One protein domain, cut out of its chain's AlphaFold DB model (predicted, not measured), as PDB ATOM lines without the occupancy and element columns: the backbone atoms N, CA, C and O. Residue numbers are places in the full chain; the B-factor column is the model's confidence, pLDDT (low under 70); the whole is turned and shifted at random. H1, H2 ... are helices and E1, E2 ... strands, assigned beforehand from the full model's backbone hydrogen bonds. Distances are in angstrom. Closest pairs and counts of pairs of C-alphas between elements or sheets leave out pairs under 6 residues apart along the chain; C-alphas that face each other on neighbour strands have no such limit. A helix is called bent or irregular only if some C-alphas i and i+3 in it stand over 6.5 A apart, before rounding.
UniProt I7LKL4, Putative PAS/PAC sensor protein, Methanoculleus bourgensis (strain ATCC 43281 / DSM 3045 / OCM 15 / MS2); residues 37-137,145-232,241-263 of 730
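AT A GLANCE: This is residues 37 to 137, 145 to 232 and 241 to 263 of the 730 residues of the protein "Putative PAS/PAC sensor protein" of Methanoculleus bourgensis (strain ATCC 43281 / DSM 3045 / OCM 15 / MS2) (UniProt I7LKL4). Two antiparallel sheets stand on either side of an up-and-down bundle of three helices: H5 and H7 cover one face of the larger sheet, H6 and H7 cover one face of the smaller, and H7 is shared. H4 packs over the opposite face of the larger sheet, and the short helices H1, H2 and H3 gather by this sheet, far from the smaller one. The larger sheet has the order E2, E1, E5, E4, E3 and the smaller E6, E8, E7. The printed part has 212 residues with seven named helices and eight named strands, in the order E1 E2 H1 H2 H3 H4 E3 E4 E5 H5 H6 E6 E7 E8 H7; the class is mixed, helices and strands. The whole is compact, with a radius of gyration of the C-alphas of 17.6 A, and rounded, spanning 49 by 41 by 35 A.

HOW THE PARTS SIT: The larger sheet holds E1, residues 37 to 39, E2, residues 45 to 48, E3, residues 94 to 101, E4, residues 107 to 118, and E5, residues 124 to 133; it is twisted, and its edge strands are E2 and E3. E3, E4 and E5 form a meander, each strand the antiparallel neighbour of the one before. N 98 and O 110 join E3 to E4 within hydrogen-bond range at 2.9 A, N 113 and O 130 E4 to E5 at 2.9 A, N 39 and O 127 E1 to E5 at 2.9 A, and N 38 and O 47 E1 to E2 at 2.8 A. On one face, H5, residues 145 to 164, lies over E5 and E4 at a height over the sheet of 10.3 A. H7, residues 243 to 263, is on the same face at a height of 8.8 A, over E2 and only just over E1, with 3 of its C-alphas; its closest C-alpha pair with E2 is His 47 and Thr 251, 6.7 A. H1, residues 50 to 56, is on this face too, over none of the strands. H4, residues 74 to 90, is on the opposite face, over E4 and E3, at a height of 9.1 A. H2, residues 60 to 64, and H3, residues 66 to 71, only graze the sheet. H5 and H6, residues 169 to 183, form a helical hairpin and touch, closest at the C-alphas of Arg 151 and Gly 183, 4.3 A, at a shallow tilt of 6 degrees, opposite ways. H7 touches H5, closest at the C-alphas of Ile 162 and Val 259, 7.1 A, running the same way. H7 also touches H6, closest at the C-alphas of Gly 183 and Glu 245, 6.9 A, opposite ways. The smaller sheet holds E6, residues 190 to 196, E7, residues 210 to 217, and E8, residues 220 to 229. N 193 and O 226 join E6 to E8 within hydrogen-bond range at 2.9 A, and N 213 and O 225 E7 to E8 at 2.9 A. H6, over E6, and H7, over E8 and E7, lie on the same face: two layers, helices on one face of a sheet. The closest C-alphas of H7 and E7 are Leu 215 and Gly 257, 4.6 A. Every O i to N i+4 pair is within hydrogen-bond range in H2, H5 and H7; the counts are 2 of 3 in H1, 11 of 13 in H4, 8 of 11 in H6 and 0 of 2 in H3, where 3 of 3 O i to N i+3 pairs are.

IN THESE COORDINATES: E1 begins at C-alpha 37, (24.708, 2.733, 24.162). E4 is 33.7 A long, E5 27.0 A and E3 20.7 A, with a bend of 60 degrees at residue 97. H4 is 25.2 A long and only just irregular, with C-alphas 75 and 78 6.8 A apart; H6, 21.5 A, is irregular, with C-alphas 178 and 181 7.1 A apart. H5 is 28.3 A long and begins at C-alpha 145, (11.658, 13.016, 15.289). E8 is 27.7 A, E7 22.7 A and E6 20.1 A. H7, 31.3 A, ends at C-alpha 263, (41.766, 13.864, 36.841).

THE WHOLE: The two C-alphas farthest apart, those of Glu 75 and Gly 231, are 51.8 A apart. Residues 138 to 144 and 233 to 240 are not printed; the C-alphas across these cuts are 14.3 A and 13.5 A apart. Of the links printed whole, E6 to E7 is long, with 13 residues. The mean pLDDT of the printed part is 74.1, and 64 residues are under 70, among them 117 to 126, 145 to 157, 159 to 168 and 198 to 206.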
ATOM      1  N   TRP A  37      23.527   3.398  23.604       75.50
ATOM      2  CA  TRP A  37      24.708   2.733  24.162       75.50
ATOM      3  C   TRP A  37      25.936   3.664  24.191       75.50
ATOM      4  O   TRP A  37      26.040   4.605  23.400       75.50
ATOM      5  N   ILE A  38      26.868   3.390  25.108       72.00
ATOM      6  CA  ILE A  38      28.192   4.019  25.219       72.00
ATOM      7  C   ILE A  38      29.241   2.909  25.295       72.00
ATOM      8  O   ILE A  38      29.046   1.937  26.029       72.00
ATOM      9  N   ALA A  39      30.374   3.090  24.621       76.00
ATOM     10  CA  ALA A  39      31.564   2.272  24.821       76.00
ATOM     11  C   ALA A  39      32.809   3.123  25.128       76.00
ATOM     12  O   ALA A  39      32.876   4.287  24.728       76.00
ATOM     13  N   GLY A  40      33.780   2.562  25.849       70.38
ATOM     14  CA  GLY A  40      35.096   3.157  26.078       70.38
ATOM     15  C   GLY A  40      35.953   3.126  24.808       70.38
ATOM     16  O   GLY A  40      35.499   2.624  23.776       70.38
ATOM     17  N   PRO A  41      37.170   3.694  24.823       74.12
ATOM     18  CA  PRO A  41      37.978   3.883  23.615       74.12
ATOM     19  C   PRO A  41      38.276   2.563  22.880       74.12
ATOM     20  O   PRO A  41      38.161   2.511  21.655       74.12
ATOM     21  N   GLU A  42      38.506   1.481  23.632       78.69
ATOM     22  CA  GLU A  42      38.733   0.103  23.153       78.69
ATOM     23  C   GLU A  42      37.423  -0.649  22.795       78.69
ATOM     24  O   GLU A  42      37.390  -1.859  22.525       78.69
ATOM     25  N   GLY A  43      36.297   0.070  22.802       73.62
ATOM     26  CA  GLY A  43      34.957  -0.428  22.511       73.62
ATOM     27  C   GLY A  43      34.354  -1.320  23.604       73.62
ATOM     28  O   GLY A  43      33.417  -2.070  23.313       73.62
ATOM     29  N   ASP A  44      34.914  -1.320  24.811       75.56
ATOM     30  CA  ASP A  44      34.343  -1.924  26.019       75.56
ATOM     31  C   ASP A  44      33.002  -1.259  26.362       75.56
ATOM     32  O   ASP A  44      32.867  -0.043  26.272       75.56
ATOM     33  N   VAL A  45      31.966  -2.026  26.699       77.38
ATOM     34  CA  VAL A  45      30.615  -1.459  26.851       77.38
ATOM     35  C   VAL A  45      30.477  -0.758  28.203       77.38
ATOM     36  O   VAL A  45      30.425  -1.405  29.243       77.38
ATOM     37  N   LEU A  46      30.342   0.566  28.202       68.25
ATOM     38  CA  LEU A  46      30.207   1.365  29.425       68.25
ATOM     39  C   LEU A  46      28.749   1.529  29.869       68.25
ATOM     40  O   LEU A  46      28.471   1.567  31.069       68.25
ATOM     41  N   HIS A  47      27.824   1.636  28.913       69.75
ATOM     42  CA  HIS A  47      26.387   1.748  29.158       69.75
ATOM     43  C   HIS A  47      25.590   1.185  27.977       69.75
ATOM     44  O   HIS A  47      25.953   1.381  26.821       69.75
ATOM     45  N   ILE A  48      24.460   0.549  28.271       74.62
ATOM     46  CA  ILE A  48      23.424   0.148  27.321       74.62
ATOM     47  C   ILE A  48      22.079   0.447  27.982       74.62
ATOM     48  O   ILE A  48      21.918   0.266  29.186       74.62
ATOM     49  N   SER A  49      21.119   0.903  27.184       71.25
ATOM     50  CA  SER A  49      19.740   1.137  27.604       71.25
ATOM     51  C   SER A  49      19.014  -0.135  28.034       71.25
ATOM     52  O   SER A  49      19.008  -1.113  27.289       71.25
ATOM     53  N   ASP A  50      18.279  -0.055  29.147       64.81
ATOM     54  CA  ASP A  50      17.473  -1.148  29.713       64.81
ATOM     55  C   ASP A  50      16.626  -1.872  28.657       64.81
ATOM     56  O   ASP A  50      16.667  -3.087  28.560       64.81
ATOM     57  N   SER A  51      15.989  -1.144  27.732       69.38
ATOM     58  CA  SER A  51      15.162  -1.739  26.671       69.38
ATOM     59  C   SER A  51      15.906  -2.629  25.655       69.38
ATOM     60  O   SER A  51      15.254  -3.242  24.817       69.38
ATOM     61  N   PHE A  52      17.243  -2.648  25.647       79.25
ATOM     62  CA  PHE A  52      18.050  -3.640  24.918       79.25
ATOM     63  C   PHE A  52      18.596  -4.723  25.851       79.25
ATOM     64  O   PHE A  52      18.717  -5.862  25.418       79.25
ATOM     65  N   LEU A  53      18.865  -4.405  27.122       79.38
ATOM     66  CA  LEU A  53      19.198  -5.403  28.145       79.38
ATOM     67  C   LEU A  53      18.022  -6.370  28.376       79.38
ATOM     68  O   LEU A  53      18.225  -7.580  28.367       79.38
ATOM     69  N   ASP A  54      16.793  -5.849  28.453       78.81
ATOM     70  CA  ASP A  54      15.534  -6.604  28.526       78.81
ATOM     71  C   ASP A  54      15.331  -7.512  27.300       78.81
ATOM     72  O   ASP A  54      14.878  -8.649  27.429       78.81
ATOM     73  N   LEU A  55      15.690  -7.020  26.103       81.88
ATOM     74  CA  LEU A  55      15.613  -7.801  24.866       81.88
ATOM     75  C   LEU A  55      16.509  -9.037  24.957       81.88
ATOM     76  O   LEU A  55      16.055 -10.138  24.671       81.88
ATOM     77  N   ILE A  56      17.779  -8.840  25.314       84.94
ATOM     78  CA  ILE A  56      18.814  -9.880  25.244       84.94
ATOM     79  C   ILE A  56      18.954 -10.697  26.539       84.94
ATOM     80  O   ILE A  56      19.666 -11.697  26.562       84.94
ATOM     81  N   GLY A  57      18.295 -10.276  27.623       81.94
ATOM     82  CA  GLY A  57      18.288 -10.968  28.913       81.94
ATOM     83  C   GLY A  57      19.616 -10.918  29.670       81.94
ATOM     84  O   GLY A  57      19.899 -11.834  30.438       81.94
ATOM     85  N   MET A  58      20.439  -9.890  29.442       82.19
ATOM     86  CA  MET A  58      21.763  -9.741  30.063       82.19
ATOM     87  C   MET A  58      21.846  -8.477  30.915       82.19
ATOM     88  O   MET A  58      21.250  -7.451  30.596       82.19
ATOM     89  N   THR A  59      22.640  -8.528  31.979       81.56
ATOM     90  CA  THR A  59      22.995  -7.355  32.784       81.56
ATOM     91  C   THR A  59      24.063  -6.500  32.096       81.56
ATOM     92  O   THR A  59      24.787  -6.952  31.205       81.56
ATOM     93  N   ILE A  60      24.212  -5.244  32.532       72.12
ATOM     94  CA  ILE A  60      25.263  -4.358  32.009       72.12
ATOM     95  C   ILE A  60      26.683  -4.872  32.315       72.12
ATOM     96  O   ILE A  60      27.586  -4.659  31.512       72.12
ATOM     97  N   ASP A  61      26.881  -5.584  33.429       71.50
ATOM     98  CA  ASP A  61      28.187  -6.134  33.809       71.50
ATOM     99  C   ASP A  61      28.583  -7.367  32.983       71.50
ATOM    100  O   ASP A  61      29.757  -7.525  32.651       71.50
ATOM    101  N   GLU A  62      27.619  -8.186  32.553       75.12
ATOM    102  CA  GLU A  62      27.873  -9.249  31.568       75.12
ATOM    103  C   GLU A  62      28.141  -8.655  30.171       75.12
ATOM    104  O   GLU A  62      29.001  -9.140  29.440       75.12
ATOM    105  N   CYS A  63      27.468  -7.553  29.810       75.94
ATOM    106  CA  CYS A  63      27.699  -6.833  28.552       75.94
ATOM    107  C   CYS A  63      29.021  -6.043  28.498       75.94
ATOM    108  O   CYS A  63      29.483  -5.740  27.396       75.94
ATOM    109  N   ARG A  64      29.625  -5.695  29.646       66.31
ATOM    110  CA  ARG A  64      30.947  -5.032  29.742       66.31
ATOM    111  C   ARG A  64      32.063  -5.894  29.169       66.31
ATOM    112  O   ARG A  64      32.961  -5.385  28.501       66.31
ATOM    113  N   GLN A  65      31.986  -7.197  29.411       60.84
ATOM    114  CA  GLN A  65      32.802  -8.182  28.716       60.84
ATOM    115  C   GLN A  65      32.169  -8.484  27.344       60.84
ATOM    116  O   GLN A  65      30.966  -8.294  27.164       60.84
ATOM    117  N   PRO A  66      32.928  -8.966  26.343       64.81
ATOM    118  CA  PRO A  66      32.404  -9.254  24.999       64.81
ATOM    119  C   PRO A  66      31.355 -10.390  24.931       64.81
ATOM    120  O   PRO A  66      31.078 -10.901  23.849       64.81
ATOM    121  N   GLU A  67      30.748 -10.796  26.049       70.56
ATOM    122  CA  GLU A  67      29.782 -11.892  26.123       70.56
ATOM    123  C   GLU A  67      28.512 -11.635  25.315       70.56
ATOM    124  O   GLU A  67      27.971 -12.581  24.752       70.56
ATOM    125  N   TRP A  68      28.043 -10.390  25.180       77.06
ATOM    126  CA  TRP A  68      26.858 -10.091  24.359       77.06
ATOM    127  C   TRP A  68      27.057 -10.458  22.877       77.06
ATOM    128  O   TRP A  68      26.091 -10.761  22.179       77.06
ATOM    129  N   LEU A  69      28.310 -10.527  22.401       79.88
ATOM    130  CA  LEU A  69      28.637 -10.969  21.042       79.88
ATOM    131  C   LEU A  69      28.256 -12.441  20.801       79.88
ATOM    132  O   LEU A  69      28.058 -12.823  19.650       79.88
ATOM    133  N   ARG A  70      28.084 -13.255  21.857       81.44
ATOM    134  CA  ARG A  70      27.588 -14.646  21.758       81.44
ATOM    135  C   ARG A  70      26.123 -14.736  21.320       81.44
ATOM    136  O   ARG A  70      25.687 -15.807  20.916       81.44
ATOM    137  N   LEU A  71      25.372 -13.639  21.447       86.56
ATOM    138  CA  LEU A  71      23.969 -13.544  21.043       86.56
ATOM    139  C   LEU A  71      23.815 -13.046  19.601       86.56
ATOM    140  O   LEU A  71      22.696 -13.004  19.097       86.56
ATOM    141  N   LEU A  72      24.903 -12.673  18.921       88.12
ATOM    142  CA  LEU A  72      24.855 -12.351  17.496       88.12
ATOM    143  C   LEU A  72      24.492 -13.592  16.678       88.12
ATOM    144  O   LEU A  72      24.953 -14.698  16.961       88.12
ATOM    145  N   HIS A  73      23.727 -13.396  15.604       90.19
ATOM    146  CA  HIS A  73      23.512 -14.460  14.627       90.19
ATOM    147  C   HIS A  73      24.868 -14.939  14.063       90.19
ATOM    148  O   HIS A  73      25.711 -14.094  13.744       90.19
ATOM    149  N   PRO A  74      25.110 -16.257  13.891       87.38
ATOM    150  CA  PRO A  74      26.433 -16.778  13.524       87.38
ATOM    151  C   PRO A  74      27.036 -16.179  12.243       87.38
ATOM    152  O   PRO A  74      28.249 -15.997  12.157       87.38
ATOM    153  N   GLU A  75      26.194 -15.832  11.265       90.19
ATOM    154  CA  GLU A  75      26.600 -15.153  10.022       90.19
ATOM    155  C   GLU A  75      27.058 -13.699  10.243       90.19
ATOM    156  O   GLU A  75      27.911 -13.200   9.509       90.19
ATOM    157  N   ASP A  76      26.508 -13.021  11.253       90.12
ATOM    158  CA  ASP A  76      26.732 -11.594  11.509       90.12
ATOM    159  C   ASP A  76      27.961 -11.370  12.407       90.12
ATOM    160  O   ASP A  76      28.599 -10.320  12.329       90.12
ATOM    161  N   MET A  77      28.333 -12.365  13.222       84.25
ATOM    162  CA  MET A  77      29.418 -12.284  14.208       84.25
ATOM    163  C   MET A  77      30.776 -11.901  13.592       84.25
ATOM    164  O   MET A  77      31.435 -10.982  14.076       84.25
ATOM    165  N   GLY A  78      31.191 -12.571  12.511       83.94
ATOM    166  CA  GLY A  78      32.461 -12.288  11.826       83.94
ATOM    167  C   GLY A  78      32.541 -10.855  11.271       83.94
ATOM    168  O   GLY A  78      33.475 -10.128  11.621       83.94
ATOM    169  N   PRO A  79      31.561 -10.413  10.459       87.94
ATOM    170  CA  PRO A  79      31.458  -9.027  10.006       87.94
ATOM    171  C   PRO A  79      31.411  -8.011  11.156       87.94
ATOM    172  O   PRO A  79      32.194  -7.068  11.163       87.94
ATOM    173  N   VAL A  80      30.551  -8.206  12.166       86.94
ATOM    174  CA  VAL A  80      30.427  -7.282  13.312       86.94
ATOM    175  C   VAL A  80      31.760  -7.112  14.049       86.94
ATOM    176  O   VAL A  80      32.133  -5.981  14.356       86.94
ATOM    177  N   LEU A  81      32.513  -8.194  14.271       85.88
ATOM    178  CA  LEU A  81      33.849  -8.142  14.877       85.88
ATOM    179  C   LEU A  81      34.866  -7.383  14.011       85.88
ATOM    180  O   LEU A  81      35.584  -6.525  14.526       85.88
ATOM    181  N   ALA A  82      34.923  -7.676  12.709       84.69
ATOM    182  CA  ALA A  82      35.862  -7.039  11.783       84.69
ATOM    183  C   ALA A  82      35.602  -5.530  11.649       84.69
ATOM    184  O   ALA A  82      36.527  -4.718  11.686       84.69
ATOM    185  N   ASP A  83      34.333  -5.143  11.545       84.25
ATOM    186  CA  ASP A  83      33.921  -3.747  11.492       84.25
ATOM    187  C   ASP A  83      34.106  -3.029  12.838       84.25
ATOM    188  O   ASP A  83      34.489  -1.861  12.837       84.25
ATOM    189  N   ARG A  84      33.927  -3.714  13.980       85.50
ATOM    190  CA  ARG A  84      34.200  -3.149  15.318       85.50
ATOM    191  C   ARG A  84      35.689  -2.856  15.477       85.50
ATOM    192  O   ARG A  84      36.047  -1.754  15.878       85.50
ATOM    193  N   ALA A  85      36.547  -3.810  15.114       83.75
ATOM    194  CA  ALA A  85      37.996  -3.630  15.134       83.75
ATOM    195  C   ALA A  85      38.448  -2.501  14.192       83.75
ATOM    196  O   ALA A  85      39.285  -1.687  14.580       83.75
ATOM    197  N   ARG A  86      37.858  -2.394  12.987       83.06
ATOM    198  CA  ARG A  86      38.148  -1.279  12.073       83.06
ATOM    199  C   ARG A  86      37.739   0.060  12.675       83.06
ATOM    200  O   ARG A  86      38.571   0.956  12.688       83.06
ATOM    201  N   CYS A  87      36.514   0.192  13.192       80.88
ATOM    202  CA  CYS A  87      36.055   1.430  13.826       80.88
ATOM    203  C   CYS A  87      36.962   1.842  14.994       80.88
ATOM    204  O   CYS A  87      37.376   2.992  15.027       80.88
ATOM    205  N   ILE A  88      37.342   0.924  15.890       81.88
ATOM    206  CA  ILE A  88      38.272   1.228  16.995       81.88
ATOM    207  C   ILE A  88      39.620   1.742  16.456       81.88
ATOM    208  O   ILE A  88      40.101   2.777  16.905       81.88
ATOM    209  N   ALA A  89      40.189   1.082  15.442       78.31
ATOM    210  CA  ALA A  89      41.492   1.451  14.883       78.31
ATOM    211  C   ALA A  89      41.489   2.738  14.027       78.31
ATOM    212  O   ALA A  89      42.496   3.443  13.993       78.31
ATOM    213  N   SER A  90      40.402   3.050  13.308       77.81
ATOM    214  CA  SER A  90      40.301   4.241  12.441       77.81
ATOM    215  C   SER A  90      39.622   5.442  13.117       77.81
ATOM    216  O   SER A  90      39.803   6.596  12.714       77.81
ATOM    217  N   GLY A  91      38.804   5.189  14.138       71.81
ATOM    218  CA  GLY A  91      37.853   6.154  14.676       71.81
ATOM    219  C   GLY A  91      36.810   6.610  13.638       71.81
ATOM    220  O   GLY A  91      36.384   7.767  13.651       71.81
ATOM    221  N   GLU A  92      36.426   5.749  12.694       77.44
ATOM    222  CA  GLU A  92      35.295   5.995  11.787       77.44
ATOM    223  C   GLU A  92      33.954   5.715  12.477       77.44
ATOM    224  O   GLU A  92      33.848   4.812  13.305       77.44
ATOM    225  N   CYS A  93      32.902   6.448  12.098       74.31
ATOM    226  CA  CYS A  93      31.558   6.252  12.646       74.31
ATOM    227  C   CYS A  93      31.053   4.811  12.472       74.31
ATOM    228  O   CYS A  93      31.074   4.245  11.378       74.31
ATOM    229  N   TRP A  94      30.512   4.256  13.553       79.50
ATOM    230  CA  TRP A  94      29.835   2.969  13.558       79.50
ATOM    231  C   TRP A  94      28.470   3.084  12.874       79.50
ATOM    232  O   TRP A  94      27.641   3.919  13.236       79.50
ATOM    233  N   ASN A  95      28.201   2.226  11.895       80.25
ATOM    234  CA  ASN A  95      26.881   2.082  11.286       80.25
ATOM    235  C   ASN A  95      26.747   0.654  10.759       80.25
ATOM    236  O   ASN A  95      27.432   0.278   9.805       80.25
ATOM    237  N   ARG A  96      25.909  -0.155  11.407       83.88
ATOM    238  CA  ARG A  96      25.751  -1.573  11.089       83.88
ATOM    239  C   ARG A  96      24.352  -2.061  11.407       83.88
ATOM    240  O   ARG A  96      23.761  -1.669  12.405       83.88
ATOM    241  N   GLU A  97      23.865  -2.967  10.578       88.25
ATOM    242  CA  GLU A  97      22.708  -3.796  10.885       88.25
ATOM    243  C   GLU A  97      23.200  -5.202  11.243       88.25
ATOM    244  O   GLU A  97      24.097  -5.724  10.576       88.25
ATOM    245  N   PHE A  98      22.685  -5.775  12.328       88.50
ATOM    246  CA  PHE A  98      23.030  -7.116  12.803       88.50
ATOM    247  C   PHE A  98      21.866  -7.731  13.581       88.50
ATOM    248  O   PHE A  98      21.045  -7.014  14.149       88.50
ATOM    249  N   ARG A  99      21.780  -9.059  13.625       90.88
ATOM    250  CA  ARG A  99      20.740  -9.789  14.358       90.88
ATOM    251  C   ARG A  99      21.247 -10.220  15.735       90.88
ATOM    252  O   ARG A  99      22.341 -10.774  15.826       90.88
ATOM    253  N   VAL A 100      20.442 -10.011  16.778       88.50
ATOM    254  CA  VAL A 100      20.689 -10.529  18.141       88.50
ATOM    255  C   VAL A 100      19.587 -11.490  18.567       88.50
ATOM    256  O   VAL A 100      18.425 -11.281  18.229       88.50
ATOM    257  N   LEU A 101      19.950 -12.533  19.304       88.94
ATOM    258  CA  LEU A 101      19.019 -13.473  19.915       88.94
ATOM    259  C   LEU A 101      18.332 -12.813  21.120       88.94
ATOM    260  O   LEU A 101      19.011 -12.330  22.028       88.94
ATOM    261  N   GLY A 102      17.000 -12.781  21.107       87.44
ATOM    262  CA  GLY A 102      16.179 -12.258  22.195       87.44
ATOM    263  C   GLY A 102      15.842 -13.305  23.262       87.44
ATOM    264  O   GLY A 102      16.011 -14.510  23.068       87.44
ATOM    265  N   THR A 103      15.305 -12.843  24.391       84.88
ATOM    266  CA  THR A 103      14.754 -13.683  25.474       84.88
ATOM    267  C   THR A 103      13.521 -14.487  25.060       84.88
ATOM    268  O   THR A 103      13.189 -15.477  25.709       84.88
ATOM    269  N   ASP A 104      12.871 -14.103  23.962       81.81
ATOM    270  CA  ASP A 104      11.800 -14.846  23.292       81.81
ATOM    271  C   ASP A 104      12.310 -16.008  22.416       81.81
ATOM    272  O   ASP A 104      11.508 -16.806  21.933       81.81
ATOM    273  N   GLY A 105      13.631 -16.143  22.247       82.81
ATOM    274  CA  GLY A 105      14.270 -17.186  21.442       82.81
ATOM    275  C   GLY A 105      14.355 -16.875  19.946       82.81
ATOM    276  O   GLY A 105      14.875 -17.698  19.192       82.81
ATOM    277  N   GLU A 106      13.892 -15.699  19.515       86.25
ATOM    278  CA  GLU A 106      13.909 -15.254  18.119       86.25
ATOM    279  C   GLU A 106      15.068 -14.282  17.841       86.25
ATOM    280  O   GLU A 106      15.651 -13.682  18.746       86.25
ATOM    281  N   TYR A 107      15.427 -14.116  16.564       87.06
ATOM    282  CA  TYR A 107      16.479 -13.180  16.148       87.06
ATOM    283  C   TYR A 107      15.912 -11.811  15.754       87.06
ATOM    284  O   TYR A 107      15.285 -11.648  14.706       87.06
ATOM    285  N   HIS A 108      16.227 -10.790  16.548       83.94
ATOM    286  CA  HIS A 108      15.794  -9.407  16.346       83.94
ATOM    287  C   HIS A 108      16.814  -8.629  15.519       83.94
ATOM    288  O   HIS A 108      18.008  -8.642  15.814       83.94
ATOM    289  N   THR A 109      16.357  -7.936  14.474       85.19
ATOM    290  CA  THR A 109      17.228  -7.110  13.621       85.19
ATOM    291  C   THR A 109      17.506  -5.765  14.286       85.19
ATOM    292  O   THR A 109      16.588  -4.980  14.509       85.19
ATOM    293  N   ILE A 110      18.775  -5.475  14.561       84.81
ATOM    294  CA  ILE A 110      19.236  -4.253  15.218       84.81
ATOM    295  C   ILE A 110      19.990  -3.393  14.212       84.81
ATOM    296  O   ILE A 110      21.058  -3.771  13.737       84.81
ATOM    297  N   GLN A 111      19.478  -2.198  13.934       81.81
ATOM    298  CA  GLN A 111      20.229  -1.160  13.243       81.81
ATOM    299  C   GLN A 111      20.939  -0.275  14.273       81.81
ATOM    300  O   GLN A 111      20.329   0.565  14.933       81.81
ATOM    301  N   SER A 112      22.245  -0.473  14.407       82.88
ATOM    302  CA  SER A 112      23.107   0.206  15.367       82.88
ATOM    303  C   SER A 112      23.939   1.297  14.693       82.88
ATOM    304  O   SER A 112      24.568   1.072  13.656       82.88
ATOM    305  N   ARG A 113      23.957   2.500  15.273       75.75
ATOM    306  CA  ARG A 113      24.714   3.657  14.767       75.75
ATOM    307  C   ARG A 113      25.410   4.369  15.909       75.75
ATOM    308  O   ARG A 113      24.752   4.705  16.883       75.75
ATOM    309  N   GLY A 114      26.699   4.646  15.780       73.56
ATOM    310  CA  GLY A 114      27.485   5.338  16.792       73.56
ATOM    311  C   GLY A 114      28.547   6.244  16.187       73.56
ATOM    312  O   GLY A 114      28.954   6.082  15.039       73.56
ATOM    313  N   MET A 115      28.995   7.212  16.972       70.69
ATOM    314  CA  MET A 115      30.033   8.165  16.601       70.69
ATOM    315  C   MET A 115      31.139   8.179  17.667       70.69
ATOM    316  O   MET A 115      30.827   8.097  18.860       70.69
ATOM    317  N   PRO A 116      32.415   8.272  17.259       72.06
ATOM    318  CA  PRO A 116      33.518   8.466  18.180       72.06
ATOM    319  C   PRO A 116      33.579   9.924  18.624       72.06
ATOM    320  O   PRO A 116      33.439  10.852  17.827       72.06
ATOM    321  N   ILE A 117      33.829  10.106  19.910       65.00
ATOM    322  CA  ILE A 117      33.994  11.390  20.582       65.00
ATOM    323  C   ILE A 117      35.479  11.507  20.920       65.00
ATOM    324  O   ILE A 117      36.037  10.596  21.532       65.00
ATOM    325  N   ARG A 118      36.137  12.579  20.462       63.47
ATOM    326  CA  ARG A 118      37.606  12.678  20.394       63.47
ATOM    327  C   ARG A 118      38.171  13.847  21.202       63.47
ATOM    328  O   ARG A 118      37.539  14.900  21.221       63.47
ATOM    329  N   ASN A 119      39.345  13.669  21.814       55.34
ATOM    330  CA  ASN A 119      40.107  14.772  22.417       55.34
ATOM    331  C   ASN A 119      40.685  15.717  21.345       55.34
ATOM    332  O   ASN A 119      40.637  15.422  20.149       55.34
ATOM    333  N   ASP A 120      41.255  16.843  21.779       46.06
ATOM    334  CA  ASP A 120      41.874  17.840  20.891       46.06
ATOM    335  C   ASP A 120      43.096  17.302  20.118       46.06
ATOM    336  O   ASP A 120      43.444  17.813  19.054       46.06
ATOM    337  N   GLU A 121      43.718  16.229  20.613       55.06
ATOM    338  CA  GLU A 121      44.808  15.494  19.951       55.06
ATOM    339  C   GLU A 121      44.276  14.497  18.893       55.06
ATOM    340  O   GLU A 121      45.046  13.887  18.151       55.06
ATOM    341  N   GLY A 122      42.950  14.362  18.776       57.25
ATOM    342  CA  GLY A 122      42.249  13.514  17.814       57.25
ATOM    343  C   GLY A 122      41.988  12.080  18.285       57.25
ATOM    344  O   GLY A 122      41.340  11.321  17.562       57.25
ATOM    345  N   GLU A 123      42.436  11.687  19.473       69.06
ATOM    346  CA  GLU A 123      42.239  10.351  20.048       69.06
ATOM    347  C   GLU A 123      40.780  10.135  20.465       69.06
ATOM    348  O   GLU A 123      40.145  11.036  21.011       69.06
ATOM    349  N   VAL A 124      40.231   8.936  20.249       69.44
ATOM    350  CA  VAL A 124      38.870   8.609  20.706       69.44
ATOM    351  C   VAL A 124      38.872   8.434  22.226       69.44
ATOM    352  O   VAL A 124      39.648   7.649  22.754       69.44
ATOM    353  N   LEU A 125      37.984   9.140  22.927       59.88
ATOM    354  CA  LEU A 125      37.786   9.035  24.377       59.88
ATOM    355  C   LEU A 125      36.614   8.120  24.746       59.88
ATOM    356  O   LEU A 125      36.655   7.442  25.769       59.88
ATOM    357  N   LEU A 126      35.556   8.130  23.935       65.88
ATOM    358  CA  LEU A 126      34.409   7.232  24.055       65.88
ATOM    359  C   LEU A 126      33.625   7.169  22.738       65.88
ATOM    360  O   LEU A 126      33.723   8.044  21.878       65.88
ATOM    361  N   TRP A 127      32.810   6.134  22.604       70.62
ATOM    362  CA  TRP A 127      31.856   5.943  21.520       70.62
ATOM    363  C   TRP A 127      30.449   6.124  22.072       70.62
ATOM    364  O   TRP A 127      30.116   5.519  23.086       70.62
ATOM    365  N   ALA A 128      29.606   6.908  21.403       65.94
ATOM    366  CA  ALA A 128      28.193   7.033  21.758       65.94
ATOM    367  C   ALA A 128      27.315   6.666  20.563       65.94
ATOM    368  O   ALA A 128      27.571   7.110  19.441       65.94
ATOM    369  N   GLY A 129      26.268   5.880  20.795       70.50
ATOM    370  CA  GLY A 129      25.399   5.411  19.727       70.50
ATOM    371  C   GLY A 129      23.987   5.047  20.155       70.50
ATOM    372  O   GLY A 129      23.600   5.145  21.316       70.50
ATOM    373  N   VAL A 130      23.196   4.652  19.167       65.44
ATOM    374  CA  VAL A 130      21.824   4.172  19.297       65.44
ATOM    375  C   VAL A 130      21.677   2.817  18.635       65.44
ATOM    376  O   VAL A 130      22.301   2.546  17.609       65.44
ATOM    377  N   ASN A 131      20.811   1.999  19.211       75.69
ATOM    378  CA  ASN A 131      20.228   0.831  18.578       75.69
ATOM    379  C   ASN A 131      18.793   1.185  18.154       75.69
ATOM    380  O   ASN A 131      18.148   2.044  18.757       75.69
ATOM    381  N   LEU A 132      18.331   0.568  17.070       69.69
ATOM    382  CA  LEU A 132      17.006   0.727  16.471       69.69
ATOM    383  C   LEU A 132      16.526  -0.651  16.001       69.69
ATOM    384  O   LEU A 132      17.347  -1.474  15.605       69.69
ATOM    385  N   ASP A 133      15.219  -0.896  15.985       72.12
ATOM    386  CA  ASP A 133      14.640  -2.081  15.337       72.12
ATOM    387  C   ASP A 133      14.671  -1.903  13.810       72.12
ATOM    388  O   ASP A 133      14.135  -0.926  13.278       72.12
ATOM    389  N   GLY A 134      15.305  -2.845  13.111       63.47
ATOM    390  CA  GLY A 134      15.401  -2.872  11.651       63.47
ATOM    391  C   GLY A 134      14.108  -3.299  10.941       63.47
ATOM    392  O   GLY A 134      13.943  -3.009   9.757       63.47
ATOM    393  N   GLN A 135      13.165  -3.943  11.638       56.09
ATOM    394  CA  GLN A 135      11.900  -4.408  11.053       56.09
ATOM    395  C   GLN A 135      10.842  -3.287  10.933       56.09
ATOM    396  O   GLN A 135       9.891  -3.400  10.151       56.09
ATOM    397  N   GLN A 136      11.005  -2.162  11.642       54.47
ATOM    398  CA  GLN A 136      10.064  -1.036  11.599       54.47
ATOM    399  C   GLN A 136      10.250  -0.114  10.379       54.47
ATOM    400  O   GLN A 136      11.094   0.786  10.347       54.47
ATOM    401  N   LYS A 137       9.356  -0.236   9.387       41.06
ATOM    402  CA  LYS A 137       9.234   0.749   8.294       41.06
ATOM    403  C   LYS A 137       8.635   2.074   8.789       41.06
ATOM    404  O   LYS A 137       7.419   2.214   8.920       41.06
ATOM    405  N   ARG A 145      10.327  12.860  15.912       50.84
ATOM    406  CA  ARG A 145      11.658  13.016  15.289       50.84
ATOM    407  C   ARG A 145      12.427  14.255  15.760       50.84
ATOM    408  O   ARG A 145      13.627  14.161  15.993       50.84
ATOM    409  N   GLU A 146      11.754  15.387  15.962       55.19
ATOM    410  CA  GLU A 146      12.396  16.614  16.466       55.19
ATOM    411  C   GLU A 146      12.859  16.467  17.921       55.19
ATOM    412  O   GLU A 146      13.963  16.879  18.268       55.19
ATOM    413  N   ARG A 147      12.051  15.819  18.772       62.53
ATOM    414  CA  ARG A 147      12.415  15.540  20.172       62.53
ATOM    415  C   ARG A 147      13.598  14.574  20.272       62.53
ATOM    416  O   ARG A 147      14.462  14.743  21.127       62.53
ATOM    417  N   GLN A 148      13.657  13.586  19.378       59.00
ATOM    418  CA  GLN A 148      14.784  12.660  19.267       59.00
ATOM    419  C   GLN A 148      16.061  13.368  18.787       59.00
ATOM    420  O   GLN A 148      17.126  13.140  19.358       59.00
ATOM    421  N   ALA A 149      15.951  14.256  17.790       59.41
ATOM    422  CA  ALA A 149      17.073  15.058  17.303       59.41
ATOM    423  C   ALA A 149      17.658  15.951  18.410       59.41
ATOM    424  O   ALA A 149      18.860  15.886  18.647       59.41
ATOM    425  N   ARG A 150      16.819  16.681  19.164       64.31
ATOM    426  CA  ARG A 150      17.271  17.536  20.281       64.31
ATOM    427  C   ARG A 150      18.004  16.761  21.378       64.31
ATOM    428  O   ARG A 150      19.049  17.208  21.839       64.31
ATOM    429  N   ARG A 151      17.517  15.573  21.761       67.44
ATOM    430  CA  ARG A 151      18.201  14.718  22.752       67.44
ATOM    431  C   ARG A 151      19.558  14.216  22.244       67.44
ATOM    432  O   ARG A 151      20.508  14.164  23.019       67.44
ATOM    433  N   MET A 152      19.663  13.883  20.956       63.28
ATOM    434  CA  MET A 152      20.934  13.490  20.339       63.28
ATOM    435  C   MET A 152      21.911  14.671  20.240       63.28
ATOM    436  O   MET A 152      23.093  14.529  20.533       63.28
ATOM    437  N   GLU A 153      21.414  15.860  19.907       64.88
ATOM    438  CA  GLU A 153      22.178  17.110  19.868       64.88
ATOM    439  C   GLU A 153      22.651  17.550  21.267       64.88
ATOM    440  O   GLU A 153      23.755  18.072  21.414       64.88
ATOM    441  N   ALA A 154      21.853  17.309  22.313       66.25
ATOM    442  CA  ALA A 154      22.259  17.498  23.707       66.25
ATOM    443  C   ALA A 154      23.383  16.524  24.105       66.25
ATOM    444  O   ALA A 154      24.416  16.968  24.604       66.25
ATOM    445  N   LEU A 155      23.238  15.222  23.811       67.62
ATOM    446  CA  LEU A 155      24.303  14.231  24.038       67.62
ATOM    447  C   LEU A 155      25.585  14.576  23.278       67.62
ATOM    448  O   LEU A 155      26.667  14.483  23.850       67.62
ATOM    449  N   SER A 156      25.475  15.005  22.019       63.59
ATOM    450  CA  SER A 156      26.625  15.385  21.197       63.59
ATOM    451  C   SER A 156      27.373  16.590  21.774       63.59
ATOM    452  O   SER A 156      28.601  16.576  21.802       63.59
ATOM    453  N   ARG A 157      26.658  17.613  22.269       68.31
ATOM    454  CA  ARG A 157      27.264  18.792  22.918       68.31
ATOM    455  C   ARG A 157      27.936  18.433  24.244       68.31
ATOM    456  O   ARG A 157      29.103  18.765  24.434       68.31
ATOM    457  N   ILE A 158      27.240  17.691  25.112       73.25
ATOM    458  CA  ILE A 158      27.776  17.171  26.386       73.25
ATOM    459  C   ILE A 158      29.056  16.363  26.145       73.25
ATOM    460  O   ILE A 158      30.073  16.597  26.796       73.25
ATOM    461  N   SER A 159      29.018  15.463  25.162       64.06
ATOM    462  CA  SER A 159      30.162  14.642  24.768       64.06
ATOM    463  C   SER A 159      31.329  15.489  24.262       64.06
ATOM    464  O   SER A 159      32.460  15.252  24.665       64.06
ATOM    465  N   GLY A 160      31.064  16.500  23.426       63.38
ATOM    466  CA  GLY A 160      32.091  17.392  22.878       63.38
ATOM    467  C   GLY A 160      32.876  18.151  23.951       63.38
ATOM    468  O   GLY A 160      34.100  18.161  23.900       63.38
ATOM    469  N   VAL A 161      32.205  18.706  24.966       69.62
ATOM    470  CA  VAL A 161      32.881  19.419  26.074       69.62
ATOM    471  C   VAL A 161      33.680  18.480  26.972       69.62
ATOM    472  O   VAL A 161      34.785  18.814  27.396       69.62
ATOM    473  N   ILE A 162      33.145  17.287  27.239       67.81
ATOM    474  CA  ILE A 162      33.872  16.229  27.951       67.81
ATOM    475  C   ILE A 162      35.137  15.819  27.185       67.81
ATOM    476  O   ILE A 162      36.132  15.437  27.803       67.81
ATOM    477  N   ALA A 163      35.108  15.924  25.855       57.56
ATOM    478  CA  ALA A 163      36.204  15.518  24.998       57.56
ATOM    479  C   ALA A 163      37.292  16.587  24.834       57.56
ATOM    480  O   ALA A 163      38.471  16.266  24.978       57.56
ATOM    481  N   GLN A 164      36.892  17.843  24.615       58.25
ATOM    482  CA  GLN A 164      37.798  18.990  24.489       58.25
ATOM    483  C   GLN A 164      38.675  19.157  25.737       58.25
ATOM    484  O   GLN A 164      39.865  19.409  25.641       58.25
ATOM    485  N   GLY A 165      38.130  18.956  26.941       54.53
ATOM    486  CA  GLY A 165      38.945  18.914  28.163       54.53
ATOM    487  C   GLY A 165      39.614  20.239  28.570       54.53
ATOM    488  O   GLY A 165      40.204  20.297  29.651       54.53
ATOM    489  N   GLU A 166      39.479  21.314  27.782       46.59
ATOM    490  CA  GLU A 166      39.859  22.689  28.133       46.59
ATOM    491  C   GLU A 166      38.919  23.282  29.201       46.59
ATOM    492  O   GLU A 166      38.155  24.223  28.988       46.59
ATOM    493  N   GLY A 167      38.971  22.714  30.403       53.03
ATOM    494  CA  GLY A 167      38.214  23.191  31.548       53.03
ATOM    495  C   GLY A 167      38.592  22.459  32.826       53.03
ATOM    496  O   GLY A 167      38.727  21.240  32.858       53.03
ATOM    497  N   ASN A 168      38.697  23.203  33.927       66.75
ATOM    498  CA  ASN A 168      38.624  22.604  35.260       66.75
ATOM    499  C   ASN A 168      37.309  21.797  35.349       66.75
ATOM    500  O   ASN A 168      36.285  22.279  34.869       66.75
ATOM    501  N   LEU A 169      37.317  20.615  35.979       72.69
ATOM    502  CA  LEU A 169      36.153  19.731  36.184       72.69
ATOM    503  C   LEU A 169      34.849  20.483  36.528       72.69
ATOM    504  O   LEU A 169      33.769  20.117  36.069       72.69
ATOM    505  N   HIS A 170      34.955  21.561  37.309       75.81
ATOM    506  CA  HIS A 170      33.841  22.436  37.670       75.81
ATOM    507  C   HIS A 170      33.154  23.128  36.468       75.81
ATOM    508  O   HIS A 170      31.932  23.273  36.466       75.81
ATOM    509  N   GLU A 171      33.911  23.541  35.451       71.75
ATOM    510  CA  GLU A 171      33.404  24.156  34.216       71.75
ATOM    511  C   GLU A 171      32.649  23.132  33.360       71.75
ATOM    512  O   GLU A 171      31.501  23.370  32.985       71.75
ATOM    513  N   ILE A 172      33.248  21.952  33.159       75.00
ATOM    514  CA  ILE A 172      32.632  20.816  32.456       75.00
ATOM    515  C   ILE A 172      31.292  20.465  33.120       75.00
ATOM    516  O   ILE A 172      30.255  20.444  32.461       75.00
ATOM    517  N   CYS A 173      31.273  20.289  34.447       80.06
ATOM    518  CA  CYS A 173      30.042  19.997  35.186       80.06
ATOM    519  C   CYS A 173      28.972  21.092  35.021       80.06
ATOM    520  O   CYS A 173      27.787  20.779  34.891       80.06
ATOM    521  N   ARG A 174      29.365  22.374  35.000       80.38
ATOM    522  CA  ARG A 174      28.434  23.498  34.814       80.38
ATOM    523  C   ARG A 174      27.782  23.473  33.430       80.38
ATOM    524  O   ARG A 174      26.568  23.646  33.333       80.38
ATOM    525  N   GLN A 175      28.569  23.246  32.381       79.81
ATOM    526  CA  GLN A 175      28.082  23.209  31.000       79.81
ATOM    527  C   GLN A 175      27.185  21.991  30.754       79.81
ATOM    528  O   GLN A 175      26.103  22.130  30.185       79.81
ATOM    529  N   VAL A 176      27.558  20.822  31.288       81.56
ATOM    530  CA  VAL A 176      26.728  19.613  31.213       81.56
ATOM    531  C   VAL A 176      25.371  19.822  31.895       81.56
ATOM    532  O   VAL A 176      24.342  19.555  31.277       81.56
ATOM    533  N   VAL A 177      25.336  20.381  33.114       83.75
ATOM    534  CA  VAL A 177      24.076  20.724  33.808       83.75
ATOM    535  C   VAL A 177      23.212  21.694  32.995       83.75
ATOM    536  O   VAL A 177      21.999  21.505  32.927       83.75
ATOM    537  N   ALA A 178      23.816  22.694  32.346       80.62
ATOM    538  CA  ALA A 178      23.095  23.670  31.530       80.62
ATOM    539  C   ALA A 178      22.432  23.060  30.278       80.62
ATOM    540  O   ALA A 178      21.438  23.602  29.796       80.62
ATOM    541  N   TRP A 179      22.943  21.936  29.764       85.12
ATOM    542  CA  TRP A 179      22.401  21.244  28.585       85.12
ATOM    543  C   TRP A 179      21.499  20.052  28.902       85.12
ATOM    544  O   TRP A 179      20.820  19.555  28.003       85.12
ATOM    545  N   MET A 180      21.419  19.621  30.165       84.25
ATOM    546  CA  MET A 180      20.481  18.573  30.581       84.25
ATOM    547  C   MET A 180      19.022  18.837  30.155       84.25
ATOM    548  O   MET A 180      18.412  17.890  29.656       84.25
ATOM    549  N   PRO A 181      18.445  20.055  30.274       85.06
ATOM    550  CA  PRO A 181      17.048  20.312  29.907       85.06
ATOM    551  C   PRO A 181      16.682  19.943  28.461       85.06
ATOM    552  O   PRO A 181      15.597  19.406  28.229       85.06
ATOM    553  N   ASP A 182      17.592  20.148  27.502       80.75
ATOM    554  CA  ASP A 182      17.376  19.851  26.074       80.75
ATOM    555  C   ASP A 182      17.111  18.353  25.809       80.75
ATOM    556  O   ASP A 182      16.541  17.978  24.781       80.75
ATOM    557  N   GLY A 183      17.487  17.489  26.757       74.56
ATOM    558  CA  GLY A 183      17.224  16.058  26.735       74.56
ATOM    559  C   GLY A 183      15.805  15.641  27.140       74.56
ATOM    560  O   GLY A 183      15.545  14.439  27.169       74.56
ATOM    561  N   PHE A 184      14.868  16.546  27.442       81.25
ATOM    562  CA  PHE A 184      13.546  16.198  27.997       81.25
ATOM    563  C   PHE A 184      12.365  16.704  27.156       81.25
ATOM    564  O   PHE A 184      12.490  17.604  26.333       81.25
ATOM    565  N   ARG A 185      11.175  16.118  27.366       76.62
ATOM    566  CA  ARG A 185       9.921  16.538  26.701       76.62
ATOM    567  C   ARG A 185       9.464  17.955  27.052       76.62
ATOM    568  O   ARG A 185       8.773  18.562  26.241       76.62
ATOM    569  N   HIS A 186       9.836  18.421  28.240       79.88
ATOM    570  CA  HIS A 186       9.490  19.721  28.813       79.88
ATOM    571  C   HIS A 186      10.762  20.372  29.381       79.88
ATOM    572  O   HIS A 186      10.938  20.363  30.603       79.88
ATOM    573  N   PRO A 187      11.700  20.842  28.531       80.94
ATOM    574  CA  PRO A 187      12.950  21.464  28.982       80.94
ATOM    575  C   PRO A 187      12.713  22.613  29.970       80.94
ATOM    576  O   PRO A 187      13.445  22.764  30.941       80.94
ATOM    577  N   GLU A 188      11.635  23.372  29.767       79.38
ATOM    578  CA  GLU A 188      11.208  24.501  30.593       79.38
ATOM    579  C   GLU A 188      10.856  24.136  32.046       79.38
ATOM    580  O   GLU A 188      10.763  25.025  32.891       79.38
ATOM    581  N   LEU A 189      10.668  22.846  32.340       83.12
ATOM    582  CA  LEU A 189      10.347  22.326  33.671       83.12
ATOM    583  C   LEU A 189      11.509  21.550  34.314       83.12
ATOM    584  O   LEU A 189      11.333  21.020  35.410       83.12
ATOM    585  N   ILE A 190      12.670  21.432  33.665       87.06
ATOM    586  CA  ILE A 190      13.784  20.612  34.164       87.06
ATOM    587  C   ILE A 190      14.767  21.430  34.997       87.06
ATOM    588  O   ILE A 190      15.312  22.437  34.549       87.06
ATOM    589  N   SER A 191      15.082  20.913  36.183       86.00
ATOM    590  CA  SER A 191      16.260  21.294  36.956       86.00
ATOM    591  C   SER A 191      17.226  20.116  37.023       86.00
ATOM    592  O   SER A 191      16.801  18.988  37.258       86.00
ATOM    593  N   ALA A 192      18.519  20.365  36.825       86.75
ATOM    594  CA  ALA A 192      19.571  19.363  36.957       86.75
ATOM    595  C   ALA A 192      20.673  19.863  37.899       86.75
ATOM    596  O   ALA A 192      20.939  21.065  37.971       86.75
ATOM    597  N   ARG A 193      21.329  18.947  38.615       86.81
ATOM    598  CA  ARG A 193      22.495  19.243  39.457       86.81
ATOM    599  C   ARG A 193      23.453  18.058  39.528       86.81
ATOM    600  O   ARG A 193      23.027  16.912  39.616       86.81
ATOM    601  N   ILE A 194      24.748  18.357  39.527       84.88
ATOM    602  CA  ILE A 194      25.825  17.389  39.756       84.88
ATOM    603  C   ILE A 194      26.353  17.598  41.177       84.88
ATOM    604  O   ILE A 194      26.667  18.723  41.567       84.88
ATOM    605  N   ILE A 195      26.453  16.515  41.942       83.94
ATOM    606  CA  ILE A 195      26.961  16.486  43.316       83.94
ATOM    607  C   ILE A 195      28.205  15.598  43.313       83.94
ATOM    608  O   ILE A 195      28.098  14.421  42.990       83.94
ATOM    609  N   ILE A 196      29.373  16.144  43.663       78.12
ATOM    610  CA  ILE A 196      30.650  15.411  43.716       78.12
ATOM    611  C   ILE A 196      31.210  15.517  45.135       78.12
ATOM    612  O   ILE A 196      31.401  16.620  45.650       78.12
ATOM    613  N   GLY A 197      31.497  14.369  45.751       72.31
ATOM    614  CA  GLY A 197      32.030  14.288  47.112       72.31
ATOM    615  C   GLY A 197      31.011  14.511  48.246       72.31
ATOM    616  O   GLY A 197      29.950  15.104  48.076       72.31
ATOM    617  N   ARG A 198      31.408  14.035  49.439       46.81
ATOM    618  CA  ARG A 198      30.592  13.784  50.652       46.81
ATOM    619  C   ARG A 198      29.438  12.792  50.443       46.81
ATOM    620  O   ARG A 198      28.682  12.852  49.485       46.81
ATOM    621  N   ALA A 199      29.317  11.860  51.390       46.38
ATOM    622  CA  ALA A 199      28.356  10.766  51.327       46.38
ATOM    623  C   ALA A 199      26.908  11.280  51.315       46.38
ATOM    624  O   ALA A 199      26.420  11.811  52.314       46.38
ATOM    625  N   VAL A 200      26.223  11.089  50.187       49.25
ATOM    626  CA  VAL A 200      24.779  11.300  50.071       49.25
ATOM    627  C   VAL A 200      24.089   9.994  50.459       49.25
ATOM    628  O   VAL A 200      24.131   9.014  49.718       49.25
ATOM    629  N   PHE A 201      23.486   9.966  51.645       45.03
ATOM    630  CA  PHE A 201      22.668   8.843  52.100       45.03
ATOM    631  C   PHE A 201      21.233   9.050  51.614       45.03
ATOM    632  O   PHE A 201      20.491   9.838  52.199       45.03
ATOM    633  N   ILE A 202      20.850   8.358  50.540       50.72
ATOM    634  CA  ILE A 202      19.484   8.381  50.004       50.72
ATOM    635  C   ILE A 202      18.807   7.055  50.357       50.72
ATOM    636  O   ILE A 202      19.203   6.000  49.869       50.72
ATOM    637  N   THR A 203      17.775   7.105  51.195       35.47
ATOM    638  CA  THR A 203      16.890   5.966  51.472       35.47
ATOM    639  C   THR A 203      15.494   6.287  50.958       35.47
ATOM    640  O   THR A 203      14.847   7.168  51.517       35.47
ATOM    641  N   GLY A 204      15.035   5.571  49.927       51.00
ATOM    642  CA  GLY A 204      13.672   5.692  49.397       51.00
ATOM    643  C   GLY A 204      13.363   7.069  48.808       51.00
ATOM    644  O   GLY A 204      12.627   7.850  49.405       51.00
ATOM    645  N   ASP A 205      13.909   7.369  47.626       49.94
ATOM    646  CA  ASP A 205      13.545   8.580  46.883       49.94
ATOM    647  C   ASP A 205      12.194   8.416  46.169       49.94
ATOM    648  O   ASP A 205      12.115   8.338  44.947       49.94
ATOM    649  N   ASP A 206      11.119   8.357  46.954       55.09
ATOM    650  CA  ASP A 206       9.731   8.180  46.494       55.09
ATOM    651  C   ASP A 206       9.157   9.421  45.769       55.09
ATOM    652  O   ASP A 206       7.944   9.566  45.613       55.09
ATOM    653  N   ASN A 207      10.008  10.343  45.306       71.56
ATOM    654  CA  ASN A 207       9.608  11.451  44.445       71.56
ATOM    655  C   ASN A 207       9.600  10.988  42.976       71.56
ATOM    656  O   ASN A 207      10.651  10.996  42.333       71.56
ATOM    657  N   PRO A 208       8.435  10.672  42.368       69.44
ATOM    658  CA  PRO A 208       8.386  10.168  40.993       69.44
ATOM    659  C   PRO A 208       8.860  11.204  39.960       69.44
ATOM    660  O   PRO A 208       9.059  10.866  38.795       69.44
ATOM    661  N   ARG A 209       9.009  12.474  40.365       80.00
ATOM    662  CA  ARG A 209       9.479  13.585  39.532       80.00
ATOM    663  C   ARG A 209      10.983  13.820  39.614       80.00
ATOM    664  O   ARG A 209      11.444  14.737  38.938       80.00
ATOM    665  N   ARG A 210      11.743  13.006  40.356       83.94
ATOM    666  CA  ARG A 210      13.211  13.055  40.387       83.94
ATOM    667  C   ARG A 210      13.840  11.767  39.839       83.94
ATOM    668  O   ARG A 210      13.329  10.672  40.043       83.94
ATOM    669  N   ILE A 211      14.954  11.913  39.129       82.88
ATOM    670  CA  ILE A 211      15.900  10.842  38.796       82.88
ATOM    671  C   ILE A 211      17.209  11.164  39.506       82.88
ATOM    672  O   ILE A 211      17.679  12.301  39.448       82.88
ATOM    673  N   VAL A 212      17.819  10.153  40.117       81.75
ATOM    674  CA  VAL A 212      19.183  10.208  40.646       81.75
ATOM    675  C   VAL A 212      19.987   9.101  39.972       81.75
ATOM    676  O   VAL A 212      19.618   7.934  40.076       81.75
ATOM    677  N   ALA A 213      21.068   9.458  39.283       81.94
ATOM    678  CA  ALA A 213      22.012   8.514  38.691       81.94
ATOM    679  C   ALA A 213      23.385   8.654  39.360       81.94
ATOM    680  O   ALA A 213      23.873   9.764  39.575       81.94
ATOM    681  N   ALA A 214      24.011   7.529  39.695       79.75
ATOM    682  CA  ALA A 214      25.361   7.503  40.251       79.75
ATOM    683  C   ALA A 214      26.408   7.907  39.200       79.75
ATOM    684  O   ALA A 214      26.247   7.607  38.019       79.75
ATOM    685  N   LEU A 215      27.494   8.545  39.642       85.06
ATOM    686  CA  LEU A 215      28.695   8.824  38.847       85.06
ATOM    687  C   LEU A 215      29.734   7.717  39.122       85.06
ATOM    688  O   LEU A 215      30.443   7.807  40.133       85.06
ATOM    689  N   PRO A 216      29.805   6.645  38.310       75.88
ATOM    690  CA  PRO A 216      30.715   5.533  38.559       75.88
ATOM    691  C   PRO A 216      32.165   5.895  38.219       75.88
ATOM    692  O   PRO A 216      32.442   6.531  37.206       75.88
ATOM    693  N   THR A 217      33.093   5.425  39.044       76.88
ATOM    694  CA  THR A 217      34.536   5.385  38.787       76.88
ATOM    695  C   THR A 217      35.074   4.015  39.199       76.88
ATOM    696  O   THR A 217      34.409   3.263  39.914       76.88
ATOM    697  N   GLU A 218      36.311   3.686  38.821       69.69
ATOM    698  CA  GLU A 218      36.984   2.449  39.262       69.69
ATOM    699  C   GLU A 218      37.097   2.322  40.795       69.69
ATOM    700  O   GLU A 218      37.284   1.230  41.326       69.69
ATOM    701  N   ARG A 219      36.970   3.441  41.524       68.50
ATOM    702  CA  ARG A 219      37.049   3.514  42.992       68.50
ATOM    703  C   ARG A 219      35.677   3.501  43.682       68.50
ATOM    704  O   ARG A 219      35.623   3.601  44.906       68.50
ATOM    705  N   GLY A 220      34.581   3.380  42.929       76.12
ATOM    706  CA  GLY A 220      33.207   3.371  43.438       76.12
ATOM    707  C   GLY A 220      32.362   4.517  42.880       76.12
ATOM    708  O   GLY A 220      32.505   4.909  41.728       76.12
ATOM    709  N   VAL A 221      31.442   5.058  43.682       81.06
ATOM    710  CA  VAL A 221      30.576   6.175  43.267       81.06
ATOM    711  C   VAL A 221      31.194   7.498  43.721       81.06
ATOM    712  O   VAL A 221      31.235   7.782  44.917       81.06
ATOM    713  N   ALA A 222      31.656   8.324  42.778       79.94
ATOM    714  CA  ALA A 222      32.272   9.624  43.077       79.94
ATOM    715  C   ALA A 222      31.248  10.734  43.397       79.94
ATOM    716  O   ALA A 222      31.594  11.788  43.942       79.94
ATOM    717  N   GLY A 223      29.979  10.506  43.060       84.62
ATOM    718  CA  GLY A 223      28.912  11.483  43.214       84.62
ATOM    719  C   GLY A 223      27.617  11.062  42.527       84.62
ATOM    720  O   GLY A 223      27.463   9.904  42.141       84.62
ATOM    721  N   TYR A 224      26.701  12.012  42.347       86.19
ATOM    722  CA  TYR A 224      25.393  11.784  41.732       86.19
ATOM    723  C   TYR A 224      25.011  12.916  40.769       86.19
ATOM    724  O   TYR A 224      25.260  14.092  41.040       86.19
ATOM    725  N   LEU A 225      24.371  12.554  39.658       86.88
ATOM    726  CA  LEU A 225      23.631  13.457  38.782       86.88
ATOM    727  C   LEU A 225      22.147  13.347  39.138       86.88
ATOM    728  O   LEU A 225      21.541  12.288  38.975       86.88
ATOM    729  N   GLU A 226      21.562  14.440  39.614       87.62
ATOM    730  CA  GLU A 226      20.139  14.520  39.933       87.62
ATOM    731  C   GLU A 226      19.409  15.396  38.917       87.62
ATOM    732  O   GLU A 226      19.899  16.466  38.544       87.62
ATOM    733  N   VAL A 227      18.218  14.967  38.497       86.75
ATOM    734  CA  VAL A 227      17.340  15.718  37.592       86.75
ATOM    735  C   VAL A 227      15.902  15.665  38.091       86.75
ATOM    736  O   VAL A 227      15.393  14.587  38.380       86.75
ATOM    737  N   GLU A 228      15.233  16.813  38.178       87.19
ATOM    738  CA  GLU A 228      13.885  16.946  38.735       87.19
ATOM    739  C   GLU A 228      12.958  17.797  37.852       87.19
ATOM    740  O   GLU A 228      13.356  18.841  37.331       87.19
ATOM    741  N   TYR A 229      11.699  17.362  37.727       85.12
ATOM    742  CA  TYR A 229      10.616  18.141  37.124       85.12
ATOM    743  C   TYR A 229       9.995  19.124  38.128       85.12
ATOM    744  O   TYR A 229       9.266  18.730  39.044       85.12
ATOM    745  N   GLN A 230      10.221  20.416  37.904       78.38
ATOM    746  CA  GLN A 230       9.625  21.513  38.661       78.38
ATOM    747  C   GLN A 230       8.217  21.869  38.145       78.38
ATOM    748  O   GLN A 230       7.904  21.727  36.965       78.38
ATOM    749  N   GLY A 231       7.346  22.365  39.031       72.00
ATOM    750  CA  GLY A 231       5.992  22.810  38.673       72.00
ATOM    751  C   GLY A 231       4.958  21.683  38.529       72.00
ATOM    752  O   GLY A 231       5.079  20.621  39.137       72.00
ATOM    753  N   SER A 232       3.884  21.923  37.771       66.94
ATOM    754  CA  SER A 232       2.775  20.971  37.588       66.94
ATOM    755  C   SER A 232       2.835  20.310  36.214       66.94
ATOM    756  O   SER A 232       2.746  20.991  35.197       66.94
ATOM    757  N   PHE A 241       8.762  10.609  33.900       76.38
ATOM    758  CA  PHE A 241       9.889  10.400  32.988       76.38
ATOM    759  C   PHE A 241       9.695   9.178  32.095       76.38
ATOM    760  O   PHE A 241       9.535   8.056  32.568       76.38
ATOM    761  N   LYS A 242       9.823   9.361  30.780       74.62
ATOM    762  CA  LYS A 242       9.903   8.227  29.854       74.62
ATOM    763  C   LYS A 242      11.211   7.444  30.063       74.62
ATOM    764  O   LYS A 242      12.221   8.051  30.426       74.62
ATOM    765  N   PRO A 243      11.264   6.146  29.708       66.94
ATOM    766  CA  PRO A 243      12.505   5.365  29.732       66.94
ATOM    767  C   PRO A 243      13.671   6.050  29.001       66.94
ATOM    768  O   PRO A 243      14.785   6.101  29.505       66.94
ATOM    769  N   GLN A 244      13.415   6.712  27.865       65.12
ATOM    770  CA  GLN A 244      14.468   7.416  27.120       65.12
ATOM    771  C   GLN A 244      14.981   8.698  27.813       65.12
ATOM    772  O   GLN A 244      16.035   9.205  27.442       65.12
ATOM    773  N   GLU A 245      14.241   9.243  28.784       73.62
ATOM    774  CA  GLU A 245      14.691  10.344  29.652       73.62
ATOM    775  C   GLU A 245      15.564   9.789  30.789       73.62
ATOM    776  O   GLU A 245      16.641  10.322  31.045       73.62
ATOM    777  N   ARG A 246      15.171   8.653  31.381       75.94
ATOM    778  CA  ARG A 246      15.962   7.925  32.391       75.94
ATOM    779  C   ARG A 246      17.320   7.469  31.837       75.94
ATOM    780  O   ARG A 246      18.341   7.687  32.490       75.94
ATOM    781  N   ASN A 247      17.354   6.940  30.614       67.88
ATOM    782  CA  ASN A 247      18.594   6.477  29.975       67.88
ATOM    783  C   ASN A 247      19.520   7.640  29.599       67.88
ATOM    784  O   ASN A 247      20.732   7.516  29.732       67.88
ATOM    785  N   PHE A 248      18.970   8.793  29.192       72.88
ATOM    786  CA  PHE A 248      19.757  10.008  28.953       72.88
ATOM    787  C   PHE A 248      20.476  10.472  30.229       72.88
ATOM    788  O   PHE A 248      21.671  10.751  30.182       72.88
ATOM    789  N   VAL A 249      19.795  10.468  31.384       78.31
ATOM    790  CA  VAL A 249      20.424  10.821  32.670       78.31
ATOM    791  C   VAL A 249      21.547   9.845  33.038       78.31
ATOM    792  O   VAL A 249      22.645  10.290  33.358       78.31
ATOM    793  N   HIS A 250      21.325   8.532  32.924       76.00
ATOM    794  CA  HIS A 250      22.369   7.533  33.194       76.00
ATOM    795  C   HIS A 250      23.556   7.637  32.225       76.00
ATOM    796  O   HIS A 250      24.706   7.567  32.652       76.00
ATOM    797  N   THR A 251      23.285   7.882  30.939       68.88
ATOM    798  CA  THR A 251      24.305   8.081  29.897       68.88
ATOM    799  C   THR A 251      25.254   9.221  30.278       68.88
ATOM    800  O   THR A 251      26.471   9.043  30.303       68.88
ATOM    801  N   VAL A 252      24.703  10.382  30.642       78.06
ATOM    802  CA  VAL A 252      25.491  11.559  31.041       78.06
ATOM    803  C   VAL A 252      26.225  11.327  32.369       78.06
ATOM    804  O   VAL A 252      27.375  11.741  32.514       78.06
ATOM    805  N   ALA A 253      25.610  10.619  33.321       79.12
ATOM    806  CA  ALA A 253      26.223  10.286  34.607       79.12
ATOM    807  C   ALA A 253      27.495   9.422  34.462       79.12
ATOM    808  O   ALA A 253      28.511   9.707  35.098       79.12
ATOM    809  N   VAL A 254      27.478   8.422  33.571       76.38
ATOM    810  CA  VAL A 254      28.659   7.598  33.244       76.38
ATOM    811  C   VAL A 254      29.767   8.441  32.605       76.38
ATOM    812  O   VAL A 254      30.925   8.339  33.010       76.38
ATOM    813  N   MET A 255      29.424   9.325  31.658       75.88
ATOM    814  CA  MET A 255      30.407  10.200  31.002       75.88
ATOM    815  C   MET A 255      31.125  11.121  32.004       75.88
ATOM    816  O   MET A 255      32.346  11.244  31.953       75.88
ATOM    817  N   ILE A 256      30.395  11.728  32.951       80.56
ATOM    818  CA  ILE A 256      30.983  12.566  34.013       80.56
ATOM    819  C   ILE A 256      31.895  11.734  34.934       80.56
ATOM    820  O   ILE A 256      32.971  12.202  35.308       80.56
ATOM    821  N   GLY A 257      31.497  10.505  35.284       76.75
ATOM    822  CA  GLY A 257      32.294   9.599  36.120       76.75
ATOM    823  C   GLY A 257      33.700   9.347  35.558       76.75
ATOM    824  O   GLY A 257      34.697   9.522  36.264       76.75
ATOM    825  N   ASN A 258      33.797   9.069  34.256       74.81
ATOM    826  CA  ASN A 258      35.081   8.862  33.576       74.81
ATOM    827  C   ASN A 258      35.995  10.104  33.613       74.81
ATOM    828  O   ASN A 258      37.210   9.970  33.779       74.81
ATOM    829  N   VAL A 259      35.437  11.318  33.518       77.31
ATOM    830  CA  VAL A 259      36.218  12.569  33.627       77.31
ATOM    831  C   VAL A 259      36.832  12.715  35.022       77.31
ATOM    832  O   VAL A 259      38.005  13.072  35.143       77.31
ATOM    833  N   ILE A 260      36.072  12.392  36.075       77.31
ATOM    834  CA  ILE A 260      36.555  12.447  37.464       77.31
ATOM    835  C   ILE A 260      37.729  11.472  37.664       77.31
ATOM    836  O   ILE A 260      38.773  11.866  38.187       77.31
ATOM    837  N   ALA A 261      37.604  10.229  37.183       72.56
ATOM    838  CA  ALA A 261      38.654   9.211  37.295       72.56
ATOM    839  C   ALA A 261      39.973   9.611  36.591       72.56
ATOM    840  O   ALA A 261      41.068   9.372  37.121       72.56
ATOM    841  N   ARG A 262      39.884  10.275  35.427       74.31
ATOM    842  CA  ARG A 262      41.051  10.768  34.670       74.31
ATOM    843  C   ARG A 262      41.823  11.840  35.447       74.31
ATOM    844  O   ARG A 262      43.053  11.781  35.512       74.31
ATOM    845  N   GLU A 263      41.125  12.793  36.065       73.25
ATOM    846  CA  GLU A 263      41.766  13.864  36.841       73.25
ATOM    847  C   GLU A 263      42.349  13.372  38.175       73.25
ATOM    848  O   GLU A 263      43.457  13.777  38.537       73.25
TER     849      GLU A 263